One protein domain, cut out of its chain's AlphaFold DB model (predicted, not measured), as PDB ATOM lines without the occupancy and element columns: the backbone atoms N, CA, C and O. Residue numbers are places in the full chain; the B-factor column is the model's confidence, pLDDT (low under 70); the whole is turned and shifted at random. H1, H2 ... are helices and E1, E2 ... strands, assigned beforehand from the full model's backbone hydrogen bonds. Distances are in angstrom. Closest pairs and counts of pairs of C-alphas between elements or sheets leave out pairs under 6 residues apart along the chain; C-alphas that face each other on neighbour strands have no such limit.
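Overview. This is residues 267 to 353 of the 355 residues of an uncharacterized protein of Magnetospirillum sp. 64-120 (UniProt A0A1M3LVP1). Two strand hairpins side by side, E1 with E2 and E3 with E4, make one twisted sheet, and helix H3 packs over the E4 and E3 part of one face. The long helix H1 lies off the sheet and packs on part of H3, while residues 347 to 353, which hold H4, stick out as a tail. The printed part has 87 residues with four named helices and four named strands, in the order H1, H2, E1, E2, H3, E3, E4, H4; the sheet's order is E1, E2, E4, E3, antiparallel throughout, and the class is mixed, helices and strands. The whole is only just loose, close to compact, with a radius of gyration of the C-alphas of 14.5 A and spans of 39 by 37 by 25 A.

Arrangement. Inner strand E2, residues 305 to 309, and edge strand E1, residues 297 to 300, form an antiparallel hairpin at 153 degrees; N 298 and O 307 are within hydrogen-bond range at 2.8 A. On its other side E2 is antiparallel to E4, residues 338 to 341, at 154 degrees, with N 308 and O 339 at 2.9 A. E4 forms a hairpin with edge strand E3, residues 331 to 335, at 157 degrees, with N 340 and O 332 at 2.9 A. The sheet is only just strongly twisted, its C-alphas lying up to 4.5 A off the best plane. H3, residues 311 to 323, is on one face, over E4 and E3, at a height over the sheet of 9.5 A, which gives two layers, helix and sheet. It runs slantwise to the strands, at 57 degrees to E4 on the local plane; the closest C-alphas of H3 and E4, those of Ala 314 and Val 339, are 6.0 A apart. E2, H3 and E3 form a split strand-helix-strand unit, two strands running the same way with E4 between them, and its crossover is right-handed. H1, residues 269 to 288, is not on the sheet. With residues 275 to 279 alone it touches residues 312 to 316 of H3, at a shallow tilt of 23 degrees, opposite ways; the closest C-alphas, those of Val 278 and Leu 313, are 6.7 A apart. H2, residues 293 to 296, only grazes the sheet with residues 294 to 296. H4, residues 348 to 351, is apart from H1 and H3. Every O i to N i+4 pair is within hydrogen-bond range in H1 and 8 of 9 are in H3; H2 and H4 are too short for such a pair.

Along the chain. H1 measures 28.1 A from C-alpha 269 at (-11.553, -24.362, -13.780) to C-alpha 288 at (1.504, -0.557, -6.491). H3 measures 18.6 A, E2 13.0 A and E3 12.2 A. H4 ends at C-alpha 351 at (-32.086, -2.666, 6.511).

Size, cuts and confidence. The two C-alphas farthest apart, those of Ala 290 and Ala 353, are 41.7 A apart. The printed part has no cut and no long link. Residues 287 to 293, 322 to 328 and 347 to 353 stand free. The mean pLDDT of the printed part is 72.0, and residues 290 to 296, 320 to 331, 333 and 343 to 353 are under 70.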
ATOM      1  N   TRP A 267     -15.566 -25.867 -11.753       77.12
ATOM      2  CA  TRP A 267     -15.634 -26.218 -13.173       77.12
ATOM      3  C   TRP A 267     -16.530 -25.246 -13.951       77.12
ATOM      4  O   TRP A 267     -17.663 -25.052 -13.519       77.12
ATOM      5  N   PRO A 268     -16.102 -24.685 -15.102       81.12
ATOM      6  CA  PRO A 268     -14.812 -24.905 -15.766       81.12
ATOM      7  C   PRO A 268     -13.661 -24.165 -15.061       81.12
ATOM      8  O   PRO A 268     -13.690 -22.939 -14.950       81.12
ATOM      9  N   SER A 269     -12.632 -24.899 -14.629       80.44
ATOM     10  CA  SER A 269     -11.553 -24.362 -13.780       80.44
ATOM     11  C   SER A 269     -10.737 -23.289 -14.476       80.44
ATOM     12  O   SER A 269     -10.467 -22.254 -13.889       80.44
ATOM     13  N   GLN A 270     -10.431 -23.478 -15.758       85.00
ATOM     14  CA  GLN A 270      -9.654 -22.527 -16.558       85.00
ATOM     15  C   GLN A 270     -10.309 -21.141 -16.614       85.00
ATOM     16  O   GLN A 270      -9.628 -20.132 -16.472       85.00
ATOM     17  N   MET A 271     -11.635 -21.088 -16.779       81.88
ATOM     18  CA  MET A 271     -12.375 -19.824 -16.804       81.88
ATOM     19  C   MET A 271     -12.389 -19.165 -15.421       81.88
ATOM     20  O   MET A 271     -12.168 -17.961 -15.319       81.88
ATOM     21  N   ALA A 272     -12.646 -19.949 -14.369       83.69
ATOM     22  CA  ALA A 272     -12.671 -19.446 -13.000       83.69
ATOM     23  C   ALA A 272     -11.295 -18.909 -12.569       83.69
ATOM     24  O   ALA A 272     -11.220 -17.794 -12.052       83.69
ATOM     25  N   SER A 273     -10.224 -19.661 -12.839       87.38
ATOM     26  CA  SER A 273      -8.841 -19.252 -12.584       87.38
ATOM     27  C   SER A 273      -8.484 -17.991 -13.354       87.38
ATOM     28  O   SER A 273      -8.099 -17.013 -12.729       87.38
ATOM     29  N   TYR A 274      -8.704 -17.961 -14.673       86.50
ATOM     30  CA  TYR A 274      -8.342 -16.805 -15.494       86.50
ATOM     31  C   TYR A 274      -9.045 -15.520 -15.038       86.50
ATOM     32  O   TYR A 274      -8.413 -14.473 -14.923       86.50
ATOM     33  N   PHE A 275     -10.342 -15.594 -14.713       86.38
ATOM     34  CA  PHE A 275     -11.069 -14.435 -14.197       86.38
ATOM     35  C   PHE A 275     -10.484 -13.920 -12.877       86.38
ATOM     36  O   PHE A 275     -10.283 -12.717 -12.709       86.38
ATOM     37  N   CYS A 276     -10.195 -14.829 -11.943       87.94
ATOM     38  CA  CYS A 276      -9.632 -14.461 -10.648       87.94
ATOM     39  C   CYS A 276      -8.201 -13.930 -10.782       87.94
ATOM     40  O   CYS A 276      -7.869 -12.961 -10.114       87.94
ATOM     41  N   GLU A 277      -7.385 -14.502 -11.669       90.25
ATOM     42  CA  GLU A 277      -6.026 -14.039 -11.966       90.25
ATOM     43  C   GLU A 277      -6.018 -12.618 -12.534       90.25
ATOM     44  O   GLU A 277      -5.223 -11.791 -12.094       90.25
ATOM     45  N   VAL A 278      -6.931 -12.305 -13.465       85.88
ATOM     46  CA  VAL A 278      -7.088 -10.938 -13.982       85.88
ATOM     47  C   VAL A 278      -7.377  -9.973 -12.835       85.88
ATOM     48  O   VAL A 278      -6.694  -8.962 -12.712       85.88
ATOM     49  N   LEU A 279      -8.330 -10.288 -11.959       86.62
ATOM     50  CA  LEU A 279      -8.672  -9.414 -10.834       86.62
ATOM     51  C   LEU A 279      -7.555  -9.314  -9.785       86.62
ATOM     52  O   LEU A 279      -7.310  -8.224  -9.270       86.62
ATOM     53  N   ASP A 280      -6.868 -10.419  -9.487       87.88
ATOM     54  CA  ASP A 280      -5.719 -10.457  -8.575       87.88
ATOM     55  C   ASP A 280      -4.573  -9.566  -9.108       87.88
ATOM     56  O   ASP A 280      -3.911  -8.857  -8.347       87.88
ATOM     57  N   ASP A 281      -4.341  -9.565 -10.421       86.88
ATOM     58  CA  ASP A 281      -3.354  -8.690 -11.054       86.88
ATOM     59  C   ASP A 281      -3.776  -7.222 -11.029       86.88
ATOM     60  O   ASP A 281      -2.948  -6.362 -10.732       86.88
ATOM     61  N   GLU A 282      -5.048  -6.930 -11.299       84.50
ATOM     62  CA  GLU A 282      -5.586  -5.568 -11.247       84.50
ATOM     63  C   GLU A 282      -5.470  -4.978  -9.837       84.50
ATOM     64  O   GLU A 282      -5.001  -3.852  -9.678       84.50
ATOM     65  N   ILE A 283      -5.804  -5.736  -8.783       86.12
ATOM     66  CA  ILE A 283      -5.668  -5.230  -7.409       86.12
ATOM     67  C   ILE A 283      -4.199  -5.071  -6.994       86.12
ATOM     68  O   ILE A 283      -3.857  -4.143  -6.252       86.12
ATOM     69  N   ARG A 284      -3.299  -5.939  -7.479       86.00
ATOM     70  CA  ARG A 284      -1.851  -5.791  -7.269       86.00
ATOM     71  C   ARG A 284      -1.322  -4.542  -7.961       86.00
ATOM     72  O   ARG A 284      -0.666  -3.737  -7.303       86.00
ATOM     73  N   ALA A 285      -1.646  -4.354  -9.239       82.75
ATOM     74  CA  ALA A 285      -1.284  -3.164  -9.999       82.75
ATOM     75  C   ALA A 285      -1.831  -1.904  -9.323       82.75
ATOM     76  O   ALA A 285      -1.082  -0.953  -9.108       82.75
ATOM     77  N   PHE A 286      -3.091  -1.939  -8.883       81.56
ATOM     78  CA  PHE A 286      -3.694  -0.858  -8.122       81.56
ATOM     79  C   PHE A 286      -2.923  -0.578  -6.837       81.56
ATOM     80  O   PHE A 286      -2.596   0.566  -6.578       81.56
ATOM     81  N   THR A 287      -2.573  -1.587  -6.042       80.94
ATOM     82  CA  THR A 287      -1.848  -1.386  -4.774       80.94
ATOM     83  C   THR A 287      -0.461  -0.766  -4.994       80.94
ATOM     84  O   THR A 287       0.004   0.001  -4.154       80.94
ATOM     85  N   LEU A 288       0.183  -1.071  -6.123       80.31
ATOM     86  CA  LEU A 288       1.504  -0.557  -6.491       80.31
ATOM     87  C   LEU A 288       1.465   0.803  -7.208       80.31
ATOM     88  O   LEU A 288       2.481   1.496  -7.231       80.31
ATOM     89  N   SER A 289       0.335   1.188  -7.810       76.69
ATOM     90  CA  SER A 289       0.241   2.431  -8.574       76.69
ATOM     91  C   SER A 289       0.203   3.663  -7.666       76.69
ATOM     92  O   SER A 289      -0.355   3.643  -6.565       76.69
ATOM     93  N   ALA A 290       0.750   4.778  -8.153       61.66
ATOM     94  CA  ALA A 290       0.561   6.090  -7.526       61.66
ATOM     95  C   ALA A 290      -0.844   6.668  -7.787       61.66
ATOM     96  O   ALA A 290      -1.208   7.687  -7.198       61.66
ATOM     97  N   ASP A 291      -1.623   6.026  -8.663       69.06
ATOM     98  CA  ASP A 291      -2.937   6.502  -9.084       69.06
ATOM     99  C   ASP A 291      -3.928   6.514  -7.922       69.06
ATOM    100  O   ASP A 291      -3.908   5.655  -7.024       69.06
ATOM    101  N   ARG A 292      -4.839   7.491  -7.971       64.44
ATOM    102  CA  ARG A 292      -5.930   7.574  -7.008       64.44
ATOM    103  C   ARG A 292      -6.913   6.441  -7.264       64.44
ATOM    104  O   ARG A 292      -7.176   6.054  -8.399       64.44
ATOM    105  N   ALA A 293      -7.519   5.968  -6.182       61.97
ATOM    106  CA  ALA A 293      -8.657   5.055  -6.199       61.97
ATOM    107  C   ALA A 293      -9.691   5.390  -7.271       61.97
ATOM    108  O   ALA A 293     -10.070   4.542  -8.069       61.97
ATOM    109  N   GLU A 294     -10.073   6.664  -7.307       62.44
ATOM    110  CA  GLU A 294     -11.129   7.209  -8.153       62.44
ATOM    111  C   GLU A 294     -10.819   7.124  -9.654       62.44
ATOM    112  O   GLU A 294     -11.748   7.160 -10.467       62.44
ATOM    113  N   ASP A 295      -9.539   6.997 -10.022       65.88
ATOM    114  CA  ASP A 295      -9.093   6.886 -11.412       65.88
ATOM    115  C   ASP A 295      -9.225   5.456 -11.948       65.88
ATOM    116  O   ASP A 295      -9.478   5.269 -13.141       65.88
ATOM    117  N   VAL A 296      -9.111   4.461 -11.064       66.00
ATOM    118  CA  VAL A 296      -9.174   3.027 -11.396       66.00
ATOM    119  C   VAL A 296     -10.568   2.464 -11.142       66.00
ATOM    120  O   VAL A 296     -11.061   1.628 -11.901       66.00
ATOM    121  N   ALA A 297     -11.235   2.945 -10.096       70.31
ATOM    122  CA  ALA A 297     -12.501   2.413  -9.648       70.31
ATOM    123  C   ALA A 297     -13.366   3.484  -8.971       70.31
ATOM    124  O   ALA A 297     -12.971   4.129  -8.001       70.31
ATOM    125  N   ARG A 298     -14.592   3.666  -9.463       80.81
ATOM    126  CA  ARG A 298     -15.496   4.711  -8.983       80.81
ATOM    127  C   ARG A 298     -16.899   4.183  -8.763       80.81
ATOM    128  O   ARG A 298     -17.530   3.670  -9.684       80.81
ATOM    129  N   TRP A 299     -17.433   4.420  -7.571       75.31
ATOM    130  CA  TRP A 299     -18.861   4.273  -7.335       75.31
ATOM    131  C   TRP A 299     -19.631   5.512  -7.796       75.31
ATOM    132  O   TRP A 299     -19.314   6.646  -7.433       75.31
ATOM    133  N   ASP A 300     -20.675   5.283  -8.578       79.25
ATOM    134  CA  ASP A 300     -21.669   6.273  -8.954       79.25
ATOM    135  C   ASP A 300     -22.920   6.079  -8.090       79.25
ATOM    136  O   ASP A 300     -23.697   5.139  -8.277       79.25
ATOM    137  N   THR A 301     -23.136   7.006  -7.155       74.38
ATOM    138  CA  THR A 301     -24.281   6.999  -6.238       74.38
ATOM    139  C   THR A 301     -25.623   7.170  -6.951       74.38
ATOM    140  O   THR A 301     -26.633   6.658  -6.467       74.38
ATOM    141  N   ARG A 302     -25.659   7.839  -8.115       77.62
ATOM    142  CA  ARG A 302     -26.897   8.063  -8.882       77.62
ATOM    143  C   ARG A 302     -27.354   6.786  -9.562       77.62
ATOM    144  O   ARG A 302     -28.534   6.449  -9.526       77.62
ATOM    145  N   THR A 303     -26.420   6.081 -10.192       77.12
ATOM    146  CA  THR A 303     -26.719   4.835 -10.910       77.12
ATOM    147  C   THR A 303     -26.562   3.589 -10.042       77.12
ATOM    148  O   THR A 303     -26.909   2.499 -10.500       77.12
ATOM    149  N   ARG A 304     -26.072   3.756  -8.803       73.12
ATOM    150  CA  ARG A 304     -25.697   2.685  -7.868       73.12
ATOM    151  C   ARG A 304     -24.841   1.637  -8.559       73.12
ATOM    152  O   ARG A 304     -25.164   0.448  -8.569       73.12
ATOM    153  N   SER A 305     -23.809   2.121  -9.236       77.94
ATOM    154  CA  SER A 305     -22.942   1.277 -10.036       77.94
ATOM    155  C   SER A 305     -21.482   1.543  -9.737       77.94
ATOM    156  O   SER A 305     -21.094   2.658  -9.400       77.94
ATOM    157  N   PHE A 306     -20.677   0.499  -9.844       76.56
ATOM    158  CA  PHE A 306     -19.241   0.556  -9.690       76.56
ATOM    159  C   PHE A 306     -18.604   0.507 -11.073       76.56
ATOM    160  O   PHE A 306     -18.872  -0.402 -11.852       76.56
ATOM    161  N   THR A 307     -17.809   1.511 -11.397       81.69
ATOM    162  CA  THR A 307     -17.109   1.630 -12.673       81.69
ATOM    163  C   THR A 307     -15.654   1.273 -12.451       81.69
ATOM    164  O   THR A 307     -15.009   1.933 -11.648       81.69
ATOM    165  N   ILE A 308     -15.145   0.268 -13.158       79.00
ATOM    166  CA  ILE A 308     -13.731  -0.119 -13.136       79.00
ATOM    167  C   ILE A 308     -13.137   0.200 -14.499       79.00
ATOM    168  O   ILE A 308     -13.705  -0.190 -15.523       79.00
ATOM    169  N   ARG A 309     -12.001   0.896 -14.508       81.62
ATOM    170  CA  ARG A 309     -11.196   1.105 -15.708       81.62
ATOM    171  C   ARG A 309     -10.101   0.049 -15.765       81.62
ATOM    172  O   ARG A 309      -9.123   0.138 -15.035       81.62
ATOM    173  N   SER A 310     -10.289  -0.954 -16.611       80.12
ATOM    174  CA  SER A 310      -9.300  -1.995 -16.881       80.12
ATOM    175  C   SER A 310      -9.563  -2.583 -18.260       80.12
ATOM    176  O   SER A 310     -10.640  -3.130 -18.518       80.12
ATOM    177  N   GLN A 311      -8.556  -2.506 -19.134       80.56
ATOM    178  CA  GLN A 311      -8.615  -3.137 -20.451       80.56
ATOM    179  C   GLN A 311      -8.708  -4.661 -20.319       80.56
ATOM    180  O   GLN A 311      -9.541  -5.275 -20.966       80.56
ATOM    181  N   ARG A 312      -7.929  -5.274 -19.414       79.31
ATOM    182  CA  ARG A 312      -7.942  -6.733 -19.211       79.31
ATOM    183  C   ARG A 312      -9.304  -7.231 -18.735       79.31
ATOM    184  O   ARG A 312      -9.790  -8.257 -19.207       79.31
ATOM    185  N   LEU A 313      -9.926  -6.509 -17.802       78.50
ATOM    186  CA  LEU A 313     -11.264  -6.838 -17.325       78.50
ATOM    187  C   LEU A 313     -12.300  -6.619 -18.430       78.50
ATOM    188  O   LEU A 313     -13.193  -7.445 -18.588       78.50
ATOM    189  N   ALA A 314     -12.183  -5.542 -19.206       80.50
ATOM    190  CA  ALA A 314     -13.061  -5.288 -20.339       80.50
ATOM    191  C   ALA A 314     -12.967  -6.390 -21.408       80.50
ATOM    192  O   ALA A 314     -14.006  -6.927 -21.790       80.50
ATOM    193  N   ASP A 315     -11.756  -6.799 -21.795       80.00
ATOM    194  CA  ASP A 315     -11.504  -7.887 -22.748       80.00
ATOM    195  C   ASP A 315     -12.129  -9.204 -22.256       80.00
ATOM    196  O   ASP A 315     -12.845  -9.888 -22.993       80.00
ATOM    197  N   PHE A 316     -11.935  -9.537 -20.972       80.12
ATOM    198  CA  PHE A 316     -12.565 -10.707 -20.355       80.12
ATOM    199  C   PHE A 316     -14.098 -10.635 -20.422       80.12
ATOM    200  O   PHE A 316     -14.774 -11.626 -20.733       80.12
ATOM    201  N   MET A 317     -14.661  -9.467 -20.106       77.56
ATOM    202  CA  MET A 317     -16.105  -9.260 -20.102       77.56
ATOM    203  C   MET A 317     -16.680  -9.320 -21.516       77.56
ATOM    204  O   MET A 317     -17.749  -9.897 -21.678       77.56
ATOM    205  N   GLU A 318     -15.977  -8.823 -22.532       78.12
ATOM    206  CA  GLU A 318     -16.380  -8.924 -23.938       78.12
ATOM    207  C   GLU A 318     -16.380 -10.384 -24.422       78.12
ATOM    208  O   GLU A 318     -17.380 -10.859 -24.974       78.12
ATOM    209  N   MET A 319     -15.312 -11.138 -24.122       75.31
ATOM    210  CA  MET A 319     -15.242 -12.582 -24.390       75.31
ATOM    211  C   MET A 319     -16.404 -13.337 -23.727       75.31
ATOM    212  O   MET A 319     -16.988 -14.253 -24.315       75.31
ATOM    213  N   SER A 320     -16.765 -12.935 -22.508       69.75
ATOM    214  CA  SER A 320     -17.854 -13.539 -21.739       69.75
ATOM    215  C   SER A 320     -19.237 -13.118 -22.244       69.75
ATOM    216  O   SER A 320     -20.135 -13.951 -22.350       69.75
ATOM    217  N   GLU A 321     -19.433 -11.853 -22.613       67.94
ATOM    218  CA  GLU A 321     -20.705 -11.311 -23.102       67.94
ATOM    219  C   GLU A 321     -21.102 -11.942 -24.442       67.94
ATOM    220  O   GLU A 321     -22.272 -12.296 -24.640       67.94
ATOM    221  N   ALA A 322     -20.123 -12.213 -25.316       60.34
ATOM    222  CA  ALA A 322     -20.324 -12.997 -26.533       60.34
ATOM    223  C   ALA A 322     -20.916 -14.389 -26.239       60.34
ATOM    224  O   ALA A 322     -21.767 -14.875 -26.992       60.34
ATOM    225  N   ALA A 323     -20.540 -14.999 -25.112       56.81
ATOM    226  CA  ALA A 323     -21.093 -16.268 -24.658       56.81
ATOM    227  C   ALA A 323     -22.475 -16.130 -23.981       56.81
ATOM    228  O   ALA A 323     -23.152 -17.142 -23.802       56.81
ATOM    229  N   TRP A 324     -22.920 -14.928 -23.585       57.09
ATOM    230  CA  TRP A 324     -24.053 -14.715 -22.659       57.09
ATOM    231  C   TRP A 324     -25.287 -14.015 -23.241       57.09
ATOM    232  O   TRP A 324     -26.195 -13.656 -22.482       57.09
ATOM    233  N   LYS A 325     -25.358 -13.832 -24.563       54.94
ATOM    234  CA  LYS A 325     -26.475 -13.153 -25.245       54.94
ATOM    235  C   LYS A 325     -27.850 -13.538 -24.659       54.94
ATOM    236  O   LYS A 325     -28.276 -14.686 -24.763       54.94
ATOM    237  N   GLY A 326     -28.555 -12.559 -24.072       53.72
ATOM    238  CA  GLY A 326     -29.985 -12.674 -23.736       53.72
ATOM    239  C   GLY A 326     -30.417 -12.449 -22.278       53.72
ATOM    240  O   GLY A 326     -31.586 -12.682 -21.975       53.72
ATOM    241  N   ARG A 327     -29.556 -11.993 -21.355       56.47
ATOM    242  CA  ARG A 327     -29.975 -11.673 -19.970       56.47
ATOM    243  C   ARG A 327     -29.544 -10.279 -19.533       56.47
ATOM    244  O   ARG A 327     -28.476  -9.818 -19.906       56.47
ATOM    245  N   LYS A 328     -30.356  -9.646 -18.673       56.75
ATOM    246  CA  LYS A 328     -29.951  -8.483 -17.867       56.75
ATOM    247  C   LYS A 328     -28.844  -8.936 -16.905       56.75
ATOM    248  O   LYS A 328     -29.128  -9.421 -15.804       56.75
ATOM    249  N   SER A 329     -27.599  -8.880 -17.360       59.25
ATOM    250  CA  SER A 329     -26.421  -9.062 -16.521       59.25
ATOM    251  C   SER A 329     -26.358  -7.929 -15.498       59.25
ATOM    252  O   SER A 329     -26.768  -6.800 -15.769       59.25
ATOM    253  N   ALA A 330     -25.811  -8.222 -14.319       63.03
ATOM    254  CA  ALA A 330     -25.384  -7.203 -13.359       63.03
ATOM    255  C   ALA A 330     -24.225  -6.343 -13.909       63.03
ATOM    256  O   ALA A 330     -23.740  -5.447 -13.234       63.03
ATOM    257  N   PHE A 331     -23.776  -6.608 -15.135       69.50
ATOM    258  CA  PHE A 331     -22.570  -6.064 -15.731       69.50
ATOM    259  C   PHE A 331     -22.900  -5.477 -17.088       69.50
ATOM    260  O   PHE A 331     -23.666  -6.070 -17.850       69.50
ATOM    261  N   ARG A 332     -22.315  -4.327 -17.392       70.75
ATOM    262  CA  ARG A 332     -22.400  -3.727 -18.713       70.75
ATOM    263  C   ARG A 332     -21.048  -3.141 -19.073       70.75
ATOM    264  O   ARG A 332     -20.542  -2.287 -18.346       70.75
ATOM    265  N   LEU A 333     -20.496  -3.567 -20.203       67.75
ATOM    266  CA  LEU A 333     -19.387  -2.861 -20.819       67.75
ATOM    267  C   LEU A 333     -19.910  -1.498 -21.295       67.75
ATOM    268  O   LEU A 333     -20.876  -1.426 -22.060       67.75
ATOM    269  N   GLN A 334     -19.353  -0.407 -20.769       72.62
ATOM    270  CA  GLN A 334     -19.763   0.946 -21.163       72.62
ATOM    271  C   GLN A 334     -18.832   1.526 -22.233       72.62
ATOM    272  O   GLN A 334     -19.288   2.302 -23.074       72.62
ATOM    273  N   ARG A 335     -17.544   1.163 -22.192       75.44
ATOM    274  CA  ARG A 335     -16.478   1.552 -23.132       75.44
ATOM    275  C   ARG A 335     -15.463   0.405 -23.257       75.44
ATOM    276  O   ARG A 335     -15.504  -0.471 -22.395       75.44
ATOM    277  N   PRO A 336     -14.551   0.424 -24.251       76.31
ATOM    278  CA  PRO A 336     -13.572  -0.649 -24.464       76.31
ATOM    279  C   PRO A 336     -12.687  -0.975 -23.257       76.31
ATOM    280  O   PRO A 336     -12.151  -2.067 -23.197       76.31
ATOM    281  N   ASP A 337     -12.555  -0.054 -22.304       80.12
ATOM    282  CA  ASP A 337     -11.726  -0.166 -21.101       80.12
ATOM    283  C   ASP A 337     -12.535  -0.042 -19.798       80.12
ATOM    284  O   ASP A 337     -11.964  -0.003 -18.711       80.12
ATOM    285  N   THR A 338     -13.862   0.102 -19.885       78.75
ATOM    286  CA  THR A 338     -14.697   0.514 -18.752       78.75
ATOM    287  C   THR A 338     -15.813  -0.489 -18.500       78.75
ATOM    288  O   THR A 338     -16.774  -0.591 -19.276       78.75
ATOM    289  N   VAL A 339     -15.737  -1.161 -17.353       77.19
ATOM    290  CA  VAL A 339     -16.737  -2.125 -16.887       77.19
ATOM    291  C   VAL A 339     -17.612  -1.487 -15.817       77.19
ATOM    292  O   VAL A 339     -17.117  -1.003 -14.804       77.19
ATOM    293  N   VAL A 340     -18.930  -1.500 -16.031       79.50
ATOM    294  CA  VAL A 340     -19.916  -1.017 -15.058       79.50
ATOM    295  C   VAL A 340     -20.611  -2.199 -14.399       79.50
ATOM    296  O   VAL A 340     -21.287  -2.991 -15.057       79.50
ATOM    297  N   ILE A 341     -20.487  -2.280 -13.081       75.69
ATOM    298  CA  ILE A 341     -21.098  -3.291 -12.225       75.69
ATOM    299  C   ILE A 341     -22.284  -2.658 -11.502       75.69
ATOM    300  O   ILE A 341     -22.138  -1.679 -10.779       75.69
ATOM    301  N   ARG A 342     -23.477  -3.219 -11.677       73.19
ATOM    302  CA  ARG A 342     -24.706  -2.865 -10.959       73.19
ATOM    303  C   ARG A 342     -25.084  -4.022 -10.035       73.19
ATOM    304  O   ARG A 342     -25.652  -5.005 -10.518       73.19
ATOM    305  N   PRO A 343     -24.798  -3.927  -8.727       63.38
ATOM    306  CA  PRO A 343     -25.155  -4.966  -7.769       63.38
ATOM    307  C   PRO A 343     -26.660  -5.242  -7.813       63.38
ATOM    308  O   PRO A 343     -27.471  -4.314  -7.834       63.38
ATOM    309  N   ARG A 344     -27.063  -6.518  -7.809       58.75
ATOM    310  CA  ARG A 344     -28.486  -6.897  -7.897       58.75
ATOM    311  C   ARG A 344     -29.313  -6.498  -6.673       58.75
ATOM    312  O   ARG A 344     -30.531  -6.380  -6.799       58.75
ATOM    313  N   LYS A 345     -28.685  -6.290  -5.513       55.81
ATOM    314  CA  LYS A 345     -29.334  -5.829  -4.279       55.81
ATOM    315  C   LYS A 345     -28.373  -4.948  -3.467       55.81
ATOM    316  O   LYS A 345     -27.511  -5.497  -2.789       55.81
ATOM    317  N   PRO A 346     -28.494  -3.612  -3.497       50.66
ATOM    318  CA  PRO A 346     -27.908  -2.791  -2.447       50.66
ATOM    319  C   PRO A 346     -28.626  -3.077  -1.118       50.66
ATOM    320  O   PRO A 346     -29.848  -3.253  -1.078       50.66
ATOM    321  N   ILE A 347     -27.848  -3.118  -0.039       48.53
ATOM    322  CA  ILE A 347     -28.236  -3.459   1.339       48.53
ATOM    323  C   ILE A 347     -29.474  -2.711   1.860       48.53
ATOM    324  O   ILE A 347     -30.184  -3.230   2.723       48.53
ATOM    325  N   ARG A 348     -29.790  -1.525   1.328       44.25
ATOM    326  CA  ARG A 348     -30.898  -0.698   1.824       44.25
ATOM    327  C   ARG A 348     -32.244  -1.439   1.917       44.25
ATOM    328  O   ARG A 348     -32.966  -1.246   2.888       44.25
ATOM    329  N   ALA A 349     -32.530  -2.366   0.996       41.44
ATOM    330  CA  ALA A 349     -33.772  -3.152   1.018       41.44
ATOM    331  C   ALA A 349     -33.867  -4.168   2.179       41.44
ATOM    332  O   ALA A 349     -34.965  -4.592   2.521       41.44
ATOM    333  N   ALA A 350     -32.745  -4.573   2.781       41.31
ATOM    334  CA  ALA A 350     -32.725  -5.483   3.931       41.31
ATOM    335  C   ALA A 350     -32.727  -4.729   5.274       41.31
ATOM    336  O   ALA A 350     -33.297  -5.216   6.250       41.31
ATOM    337  N   VAL A 351     -32.135  -3.527   5.313       40.47
ATOM    338  CA  VAL A 351     -32.086  -2.666   6.511       40.47
ATOM    339  C   VAL A 351     -33.451  -2.051   6.822       40.47
ATOM    340  O   VAL A 351     -33.819  -1.975   7.986       40.47
ATOM    341  N   GLU A 352     -34.226  -1.665   5.805       42.62
ATOM    342  CA  GLU A 352     -35.587  -1.124   5.986       42.62
ATOM    343  C   GLU A 352     -36.633  -2.210   6.317       42.62
ATOM    344  O   GLU A 352     -37.740  -1.883   6.720       42.62
ATOM    345  N   ALA A 353     -36.296  -3.499   6.176       39.72
ATOM    346  CA  ALA A 353     -37.187  -4.622   6.494       39.72
ATOM    347  C   ALA A 353     -36.945  -5.233   7.892       39.72
ATOM    348  O   ALA A 353     -37.671  -6.140   8.295       39.72
TER     349      ALA A 353